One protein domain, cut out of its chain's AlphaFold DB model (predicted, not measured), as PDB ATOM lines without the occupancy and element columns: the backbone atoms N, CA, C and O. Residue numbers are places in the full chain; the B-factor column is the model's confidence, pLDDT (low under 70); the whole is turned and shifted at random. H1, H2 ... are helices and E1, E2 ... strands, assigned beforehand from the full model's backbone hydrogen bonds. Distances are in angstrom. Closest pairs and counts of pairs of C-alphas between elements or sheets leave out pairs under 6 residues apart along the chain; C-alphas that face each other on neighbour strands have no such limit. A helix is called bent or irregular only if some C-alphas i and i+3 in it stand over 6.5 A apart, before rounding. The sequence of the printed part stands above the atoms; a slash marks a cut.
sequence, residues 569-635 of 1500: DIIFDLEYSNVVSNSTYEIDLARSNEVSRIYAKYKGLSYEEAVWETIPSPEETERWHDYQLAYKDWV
ATOM      1  N   ASP A 569      35.717 -22.630 -32.397       88.79
ATOM      2  CA  ASP A 569      35.973 -22.482 -30.945       88.79
ATOM      3  C   ASP A 569      34.674 -22.160 -30.188       88.79
ATOM      4  O   ASP A 569      34.398 -22.721 -29.123       88.79
ATOM      5  N   ILE A 570      33.855 -21.259 -30.744       90.81
ATOM      6  CA  ILE A 570      32.602 -20.803 -30.129       90.81
ATOM      7  C   ILE A 570      31.528 -20.674 -31.201       90.81
ATOM      8  O   ILE A 570      31.751 -20.019 -32.216       90.81
ATOM      9  N   ILE A 571      30.349 -21.234 -30.941       92.86
ATOM     10  CA  ILE A 571      29.115 -20.847 -31.627       92.86
ATOM     11  C   ILE A 571      28.419 -19.814 -30.741       92.86
ATOM     12  O   ILE A 571      28.289 -20.013 -29.533       92.86
ATOM     13  N   PHE A 572      27.991 -18.705 -31.333       90.32
ATOM     14  CA  PHE A 572      27.238 -17.646 -30.665       90.32
ATOM     15  C   PHE A 572      25.737 -17.758 -30.946       90.32
ATOM     16  O   PHE A 572      24.921 -17.571 -30.046       90.32
ATOM     17  N   ASP A 573      25.379 -18.093 -32.183       89.42
ATOM     18  CA  ASP A 573      24.004 -18.176 -32.680       89.42
ATOM     19  C   ASP A 573      23.932 -19.169 -33.854       89.42
ATOM     20  O   ASP A 573      24.975 -19.512 -34.419       89.42
ATOM     21  N   LEU A 574      22.742 -19.658 -34.218       90.40
ATOM     22  CA  LEU A 574      22.577 -20.609 -35.327       90.40
ATOM     23  C   LEU A 574      21.180 -20.612 -35.969       90.40
ATOM     24  O   LEU A 574      20.169 -20.321 -35.334       90.40
ATOM     25  N   GLU A 575      21.138 -20.998 -37.244       87.15
ATOM     26  CA  GLU A 575      19.930 -21.117 -38.066       87.15
ATOM     27  C   GLU A 575      19.567 -22.606 -38.236       87.15
ATOM     28  O   GLU A 575      20.245 -23.344 -38.959       87.15
ATOM     29  N   TYR A 576      18.489 -23.072 -37.591       85.12
ATOM     30  CA  TYR A 576      17.934 -24.413 -37.837       85.12
ATOM     31  C   TYR A 576      17.137 -24.459 -39.148       85.12
ATOM     32  O   TYR A 576      16.351 -23.558 -39.433       85.12
ATOM     33  N   SER A 577      17.261 -25.562 -39.889       81.47
ATOM     34  CA  SER A 577      16.416 -25.881 -41.053       81.47
ATOM     35  C   SER A 577      14.930 -26.035 -40.698       81.47
ATOM     36  O   SER A 577      14.067 -25.650 -41.482       81.47
ATOM     37  N   ASN A 578      14.628 -26.568 -39.508       79.01
ATOM     38  CA  ASN A 578      13.272 -26.827 -39.025       79.01
ATOM     39  C   ASN A 578      12.984 -26.107 -37.698       79.01
ATOM     40  O   ASN A 578      13.843 -25.994 -36.819       79.01
ATOM     41  N   VAL A 579      11.735 -25.662 -37.525       72.67
ATOM     42  CA  VAL A 579      11.253 -25.023 -36.290       72.67
ATOM     43  C   VAL A 579      10.582 -26.065 -35.394       72.67
ATOM     44  O   VAL A 579       9.562 -26.641 -35.762       72.67
ATOM     45  N   VAL A 580      11.131 -26.271 -34.195       71.91
ATOM     46  CA  VAL A 580      10.612 -27.210 -33.185       71.91
ATOM     47  C   VAL A 580      10.061 -26.424 -31.992       71.91
ATOM     48  O   VAL A 580      10.711 -25.509 -31.496       71.91
ATOM     49  N   SER A 581       8.852 -26.763 -31.526       68.18
ATOM     50  CA  SER A 581       8.166 -26.028 -30.446       68.18
ATOM     51  C   SER A 581       8.661 -26.357 -29.036       68.18
ATOM     52  O   SER A 581       8.422 -25.585 -28.110       68.18
ATOM     53  N   ASN A 582       9.306 -27.513 -28.862       71.39
ATOM     54  CA  ASN A 582       9.701 -28.052 -27.565       71.39
ATOM     55  C   ASN A 582      11.233 -28.126 -27.491       71.39
ATOM     56  O   ASN A 582      11.827 -29.041 -28.052       71.39
ATOM     57  N   SER A 583      11.853 -27.180 -26.784       72.39
ATOM     58  CA  SER A 583      13.278 -27.222 -26.432       72.39
ATOM     59  C   SER A 583      13.446 -27.889 -25.064       72.39
ATOM     60  O   SER A 583      12.843 -27.479 -24.069       72.39
ATOM     61  N   THR A 584      14.267 -28.933 -25.025       81.31
ATOM     62  CA  THR A 584      14.867 -29.510 -23.816       81.31
ATOM     63  C   THR A 584      16.333 -29.781 -24.130       81.31
ATOM     64  O   THR A 584      16.685 -29.943 -25.296       81.31
ATOM     65  N   TYR A 585      17.192 -29.867 -23.113       80.66
ATOM     66  CA  TYR A 585      18.630 -30.087 -23.312       80.66
ATOM     67  C   TYR A 585      18.943 -31.299 -24.213       80.66
ATOM     68  O   TYR A 585      19.785 -31.209 -25.099       80.66
ATOM     69  N   GLU A 586      18.221 -32.408 -24.033       82.69
ATOM     70  CA  GLU A 586      18.376 -33.636 -24.828       82.69
ATOM     71  C   GLU A 586      17.907 -33.460 -26.282       82.69
ATOM     72  O   GLU A 586      18.597 -33.893 -27.205       82.69
ATOM     73  N   ILE A 587      16.769 -32.786 -26.497       82.10
ATOM     74  CA  ILE A 587      16.244 -32.495 -27.840       82.10
ATOM     75  C   ILE A 587      17.182 -31.536 -28.574       82.10
ATOM     76  O   ILE A 587      17.554 -31.797 -29.714       82.10
ATOM     77  N   ASP A 588      17.607 -30.450 -27.930       83.65
ATOM     78  CA  ASP A 588      18.504 -29.470 -28.543       83.65
ATOM     79  C   ASP A 588      19.863 -30.106 -28.878       83.65
ATOM     80  O   ASP A 588      20.387 -29.889 -29.970       83.65
ATOM     81  N   LEU A 589      20.405 -30.960 -28.001       84.94
ATOM     82  CA  LEU A 589      21.655 -31.686 -28.243       84.94
ATOM     83  C   LEU A 589      21.566 -32.647 -29.444       84.94
ATOM     84  O   LEU A 589      22.517 -32.735 -30.217       84.94
ATOM     85  N   ALA A 590      20.432 -33.325 -29.640       84.12
ATOM     86  CA  ALA A 590      20.227 -34.246 -30.764       84.12
ATOM     87  C   ALA A 590      20.128 -33.546 -32.138       84.12
ATOM     88  O   ALA A 590      20.307 -34.185 -33.174       84.12
ATOM     89  N   ARG A 591      19.861 -32.233 -32.169       83.60
ATOM     90  CA  ARG A 591      19.573 -31.466 -33.397       83.60
ATOM     91  C   ARG A 591      20.805 -30.874 -34.095       83.60
ATOM     92  O   ARG A 591      20.653 -30.035 -34.979       83.60
ATOM     93  N   SER A 592      22.018 -31.338 -33.770       83.20
ATOM     94  CA  SER A 592      23.281 -30.872 -34.382       83.20
ATOM     95  C   SER A 592      23.313 -30.955 -35.911       83.20
ATOM     96  O   SER A 592      24.029 -30.189 -36.553       83.20
ATOM     97  N   ASN A 593      22.539 -31.878 -36.488       83.15
ATOM     98  CA  ASN A 593      22.487 -32.142 -37.926       83.15
ATOM     99  C   ASN A 593      21.342 -31.381 -38.628       83.15
ATOM    100  O   ASN A 593      21.261 -31.397 -39.850       83.15
ATOM    101  N   GLU A 594      20.456 -30.712 -37.878       84.49
ATOM    102  CA  GLU A 594      19.405 -29.843 -38.437       84.49
ATOM    103  C   GLU A 594      19.889 -28.401 -38.661       84.49
ATOM    104  O   GLU A 594      19.144 -27.576 -39.198       84.49
ATOM    105  N   VAL A 595      21.102 -28.069 -38.214       86.55
ATOM    106  CA  VAL A 595      21.690 -26.729 -38.305       86.55
ATOM    107  C   VAL A 595      22.142 -26.462 -39.737       86.55
ATOM    108  O   VAL A 595      22.937 -27.210 -40.292       86.55
ATOM    109  N   SER A 596      21.657 -25.375 -40.331       87.12
ATOM    110  CA  SER A 596      22.063 -24.952 -41.676       87.12
ATOM    111  C   SER A 596      23.304 -24.055 -41.641       87.12
ATOM    112  O   SER A 596      24.231 -24.232 -42.432       87.12
ATOM    113  N   ARG A 597      23.330 -23.091 -40.711       91.34
ATOM    114  CA  ARG A 597      24.379 -22.071 -40.582       91.34
ATOM    115  C   ARG A 597      24.612 -21.707 -39.121       91.34
ATOM    116  O   ARG A 597      23.692 -21.760 -38.305       91.34
ATOM    117  N   ILE A 598      25.840 -21.314 -38.806       92.67
ATOM    118  CA  ILE A 598      26.306 -20.945 -37.467       92.67
ATOM    119  C   ILE A 598      26.982 -19.576 -37.492       92.67
ATOM    120  O   ILE A 598      27.759 -19.278 -38.399       92.67
ATOM    121  N   TYR A 599      26.729 -18.753 -36.475       93.66
ATOM    122  CA  TYR A 599      27.533 -17.573 -36.178       93.66
ATOM    123  C   TYR A 599      28.689 -17.996 -35.278       93.66
ATOM    124  O   TYR A 599      28.493 -18.235 -34.083       93.66
ATOM    125  N   ALA A 600      29.878 -18.152 -35.856       92.49
ATOM    126  CA  ALA A 600      30.992 -18.831 -35.206       92.49
ATOM    127  C   ALA A 600      32.244 -17.956 -35.080       92.49
ATOM    128  O   ALA A 600      32.610 -17.219 -35.996       92.49
ATOM    129  N   LYS A 601      32.935 -18.107 -33.945       91.87
ATOM    130  CA  LYS A 601      34.342 -17.747 -33.762       91.87
ATOM    131  C   LYS A 601      35.198 -18.996 -33.989       91.87
ATOM    132  O   LYS A 601      34.934 -20.045 -33.399       91.87
ATOM    133  N   TYR A 602      36.263 -18.850 -34.772       90.50
ATOM    134  CA  TYR A 602      37.247 -19.902 -35.032       90.50
ATOM    135  C   TYR A 602      38.427 -19.865 -34.039       90.50
ATOM    136  O   TYR A 602      38.616 -18.883 -33.306       90.50
ATOM    137  N   LYS A 603      39.220 -20.941 -33.987       86.37
ATOM    138  CA  LYS A 603      40.473 -21.006 -33.217       86.37
ATOM    139  C   LYS A 603      41.514 -20.058 -33.828       86.37
ATOM    140  O   LYS A 603      41.405 -19.653 -34.984       86.37
ATOM    141  N   GLY A 604      42.464 -19.600 -33.014       79.12
ATOM    142  CA  GLY A 604      43.461 -18.583 -33.381       79.12
ATOM    143  C   GLY A 604      42.927 -17.157 -33.631       79.12
ATOM    144  O   GLY A 604      43.632 -16.194 -33.336       79.12
ATOM    145  N   LEU A 605      41.689 -17.001 -34.117       85.75
ATOM    146  CA  LEU A 605      41.064 -15.713 -34.444       85.75
ATOM    147  C   LEU A 605      40.471 -14.981 -33.231       85.75
ATOM    148  O   LEU A 605      40.212 -15.564 -32.171       85.75
ATOM    149  N   SER A 606      40.219 -13.684 -33.409       84.78
ATOM    150  CA  SER A 606      39.576 -12.812 -32.424       84.78
ATOM    151  C   SER A 606      38.045 -12.973 -32.384       84.78
ATOM    152  O   SER A 606      37.435 -13.586 -33.256       84.78
ATOM    153  N   TYR A 607      37.392 -12.385 -31.374       86.84
ATOM    154  CA  TYR A 607      35.923 -12.290 -31.328       86.84
ATOM    155  C   TYR A 607      35.335 -11.408 -32.446       86.84
ATOM    156  O   TYR A 607      34.180 -11.598 -32.811       86.84
ATOM    157  N   GLU A 608      36.085 -10.430 -32.972       85.96
ATOM    158  CA  GLU A 608      35.584  -9.514 -34.014       85.96
ATOM    159  C   GLU A 608      35.477 -10.183 -35.390       85.96
ATOM    160  O   GLU A 608      34.678  -9.764 -36.224       85.96
ATOM    161  N   GLU A 609      36.245 -11.250 -35.603       86.70
ATOM    162  CA  GLU A 609      36.292 -12.038 -36.839       86.70
ATOM    163  C   GLU A 609      35.246 -13.162 -36.873       86.70
ATOM    164  O   GLU A 609      35.340 -14.082 -37.683       86.70
ATOM    165  N   ALA A 610      34.241 -13.099 -35.996       90.28
ATOM    166  CA  ALA A 610      33.125 -14.030 -36.000       90.28
ATOM    167  C   ALA A 610      32.216 -13.808 -37.222       90.28
ATOM    168  O   ALA A 610      31.804 -12.677 -37.506       90.28
ATOM    169  N   VAL A 611      31.885 -14.888 -37.935       91.42
ATOM    170  CA  VAL A 611      31.167 -14.861 -39.224       91.42
ATOM    171  C   VAL A 611      30.045 -15.907 -39.245       91.42
ATOM    172  O   VAL A 611      30.105 -16.913 -38.543       91.42
ATOM    173  N   TRP A 612      28.999 -15.637 -40.031       91.69
ATOM    174  CA  TRP A 612      27.901 -16.565 -40.315       91.69
ATOM    175  C   TRP A 612      28.249 -17.501 -41.480       91.69
ATOM    176  O   TRP A 612      28.180 -17.075 -42.635       91.69
ATOM    177  N   GLU A 613      28.556 -18.764 -41.187       90.29
ATOM    178  CA  GLU A 613      29.012 -19.756 -42.173       90.29
ATOM    179  C   GLU A 613      28.219 -21.074 -42.083       90.29
ATOM    180  O   GLU A 613      27.490 -21.308 -41.119       90.29
ATOM    181  N   THR A 614      28.312 -21.923 -43.107       89.95
ATOM    182  CA  THR A 614      27.730 -23.277 -43.117       89.95
ATOM    183  C   THR A 614      28.484 -24.232 -42.188       89.95
ATOM    184  O   THR A 614      29.667 -24.032 -41.906       89.95
ATOM    185  N   ILE A 615      27.816 -25.296 -41.731       89.87
ATOM    186  CA  ILE A 615      28.463 -26.371 -40.958       89.87
ATOM    187  C   ILE A 615      29.496 -27.139 -41.818       89.87
ATOM    188  O   ILE A 615      29.305 -27.237 -43.034       89.87
ATOM    189  N   PRO A 616      30.584 -27.678 -41.229       87.87
ATOM    190  CA  PRO A 616      31.545 -28.515 -41.956       87.87
ATOM    191  C   PRO A 616      30.932 -29.866 -42.355       87.87
ATOM    192  O   PRO A 616      30.003 -30.347 -41.701       87.87
ATOM    193  N   SER A 617      31.477 -30.506 -43.398       85.40
ATOM    194  CA  SER A 617      31.091 -31.881 -43.753       85.40
ATOM    195  C   SER A 617      31.492 -32.854 -42.631       85.40
ATOM    196  O   SER A 617      32.589 -32.710 -42.085       85.40
ATOM    197  N   PRO A 618      30.681 -33.882 -42.308       85.24
ATOM    198  CA  PRO A 618      31.090 -34.975 -41.420       85.24
ATOM    199  C   PRO A 618      32.343 -35.740 -41.884       85.24
ATOM    200  O   PRO A 618      32.944 -36.451 -41.085       85.24
ATOM    201  N   GLU A 619      32.740 -35.589 -43.151       84.18
ATOM    202  CA  GLU A 619      33.990 -36.118 -43.718       84.18
ATOM    203  C   GLU A 619      35.233 -35.391 -43.163       84.18
ATOM    204  O   GLU A 619      36.305 -35.985 -43.040       84.18
ATOM    205  N   GLU A 620      35.104 -34.117 -42.770       84.35
ATOM    206  CA  GLU A 620      36.190 -33.304 -42.209       84.35
ATOM    207  C   GLU A 620      36.364 -33.572 -40.701       84.35
ATOM    208  O   GLU A 620      36.180 -32.679 -39.871       84.35
ATOM    209  N   THR A 621      36.704 -34.818 -40.343       84.85
ATOM    210  CA  THR A 621      36.690 -35.388 -38.976       84.85
ATOM    211  C   THR A 621      37.065 -34.412 -37.851       84.85
ATOM    212  O   THR A 621      36.311 -34.268 -36.888       84.85
ATOM    213  N   GLU A 622      38.203 -33.717 -37.947       87.16
ATOM    214  CA  GLU A 622      38.680 -32.810 -36.890       87.16
ATOM    215  C   GLU A 622      37.844 -31.522 -36.773       87.16
ATOM    216  O   GLU A 622      37.499 -31.104 -35.667       87.16
ATOM    217  N   ARG A 623      37.454 -30.917 -37.903       89.63
ATOM    218  CA  ARG A 623      36.599 -29.716 -37.933       89.63
ATOM    219  C   ARG A 623      35.168 -30.046 -37.505       89.63
ATOM    220  O   ARG A 623      34.546 -29.262 -36.787       89.63
ATOM    221  N   TRP A 624      34.667 -31.222 -37.888       89.64
ATOM    222  CA  TRP A 624      33.384 -31.757 -37.433       89.64
ATOM    223  C   TRP A 624      33.376 -32.020 -35.919       89.64
ATOM    224  O   TRP A 624      32.421 -31.646 -35.237       89.64
ATOM    225  N   HIS A 625      34.455 -32.583 -35.362       90.21
ATOM    226  CA  HIS A 625      34.596 -32.778 -33.917       90.21
ATOM    227  C   HIS A 625      34.590 -31.443 -33.151       90.21
ATOM    228  O   HIS A 625      33.846 -31.290 -32.179       90.21
ATOM    229  N   ASP A 626      35.349 -30.452 -33.624       89.34
ATOM    230  CA  ASP A 626      35.370 -29.102 -33.047       89.34
ATOM    231  C   ASP A 626      34.000 -28.404 -33.122       89.34
ATOM    232  O   ASP A 626      33.544 -27.821 -32.132       89.34
ATOM    233  N   TYR A 627      33.287 -28.536 -34.247       92.64
ATOM    234  CA  TYR A 627      31.896 -28.091 -34.378       92.64
ATOM    235  C   TYR A 627      30.979 -28.763 -33.340       92.64
ATOM    236  O   TYR A 627      30.240 -28.069 -32.638       92.64
ATOM    237  N   GLN A 628      31.057 -30.088 -33.170       90.46
ATOM    238  CA  GLN A 628      30.252 -30.806 -32.176       90.46
ATOM    239  C   GLN A 628      30.547 -30.369 -30.732       90.46
ATOM    240  O   GLN A 628      29.626 -30.317 -29.912       90.46
ATOM    241  N   LEU A 629      31.806 -30.068 -30.393       89.36
ATOM    242  CA  LEU A 629      32.178 -29.548 -29.073       89.36
ATOM    243  C   LEU A 629      31.617 -28.138 -28.839       89.36
ATOM    244  O   LEU A 629      31.041 -27.875 -27.781       89.36
ATOM    245  N   ALA A 630      31.719 -27.248 -29.830       90.83
ATOM    246  CA  ALA A 630      31.162 -25.901 -29.743       90.83
ATOM    247  C   ALA A 630      29.619 -25.904 -29.686       90.83
ATOM    248  O   ALA A 630      29.032 -25.115 -28.944       90.83
ATOM    249  N   TYR A 631      28.960 -26.827 -30.396       91.95
ATOM    250  CA  TYR A 631      27.506 -27.016 -30.339       91.95
ATOM    251  C   TYR A 631      27.043 -27.463 -28.944       91.95
ATOM    252  O   TYR A 631      26.097 -26.895 -28.398       91.95
ATOM    253  N   LYS A 632      27.753 -28.410 -28.312       90.62
ATOM    254  CA  LYS A 632      27.485 -28.849 -26.927       90.62
ATOM    255  C   LYS A 632      27.578 -27.691 -25.922       90.62
ATOM    256  O   LYS A 632      26.693 -27.547 -25.083       90.62
ATOM    257  N   ASP A 633      28.601 -26.841 -26.031       89.49
ATOM    258  CA  ASP A 633      28.796 -25.665 -25.161       89.49
ATOM    259  C   ASP A 633      27.724 -24.571 -25.381       89.49
ATOM    260  O   ASP A 633      27.260 -23.933 -24.429       89.49
ATOM    261  N   TRP A 634      27.256 -24.389 -26.621       90.68
ATOM    262  CA  TRP A 634      26.143 -23.484 -26.935       90.68
ATOM    263  C   TRP A 634      24.801 -23.995 -26.390       90.68
ATOM    264  O   TRP A 634      24.080 -23.241 -25.732       90.68
ATOM    265  N   VAL A 635      24.489 -25.286 -26.574       89.15
ATOM    266  CA  VAL A 635      23.288 -25.915 -25.994       89.15
ATOM    267  C   VAL A 635      23.328 -25.839 -24.463       89.15
ATOM    268  O   VAL A 635      22.336 -25.449 -23.847       89.15
TER     269      VAL A 635
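AT A GLANCE: This is residues 569 to 635 of the 1500 residues of the protein "Chromodomain-helicase-DNA-binding protein" of Paracoccidioides lutzii (strain ATCC MYA-826 / Pb01) (UniProt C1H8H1). A small, strongly twisted sheet of three strands has the long helix H2 packed across one face, while the short helix H1 sits off the sheet and packs on H2 near its last residues. The printed part has 67 residues, with E1, H1, E2, E3 and H2 along the chain. The sheet's order is E1, E2, E3, all antiparallel, and the class is mixed, helices and strands. The whole is compact, with a radius of gyration of the C-alphas of 11.9 A and spans of 35 by 26 by 18 A.

HOW THE PARTS SIT: E1, residues 569 to 576, bends by 66 degrees at residue 572. It is antiparallel to inner strand E2, residues 595 to 602, with N 572 and O 599 2.8 A apart, within hydrogen-bond range. E2 bends by 63 degrees at residue 599 and forms a hairpin with E3, residues 611 to 614, where N 598 and O 613 are 2.8 A apart. H2, residues 621 to 635, is on the sheet at a height of 7.3 A, making two layers, a helix on one face of a sheet. H2 lies over E1 and runs across the strands, at 73 degrees to E1 on the local plane; their closest C-alphas, of Ile 570 and Ala 630, are 5.3 A apart. H1, residues 585 to 593, is not on the sheet. H1 and H2 touch, closest at the C-alphas of Leu 589 and Val 635, 6.4 A, and run opposite ways at a shallow tilt of 33 degrees, only just short of steep. H1 and E3 are apart. Each O i to N i+4 pair in H2 is within hydrogen-bond range, against 3 of 5 in H1.

IN THESE COORDINATES: E1 begins at C-alpha 569 (35.973, -22.482, -30.945) and is 19.4 A long. H1, 15.3 A, is irregular: C-alphas 590 and 593 are 7.8 A apart. E2 measures 17.3 A and E3 9.9 A. H2, 20.9 A, ends at C-alpha 635 (23.288, -25.915, -25.994).

THE WHOLE: The two farthest C-alphas, of Ser 581 and Gly 604, are 36.2 A apart. The printed part has no cut and no long link; H1 to E2 is tight. The mean pLDDT of the printed part is 86.3, and residue 581 is under 70.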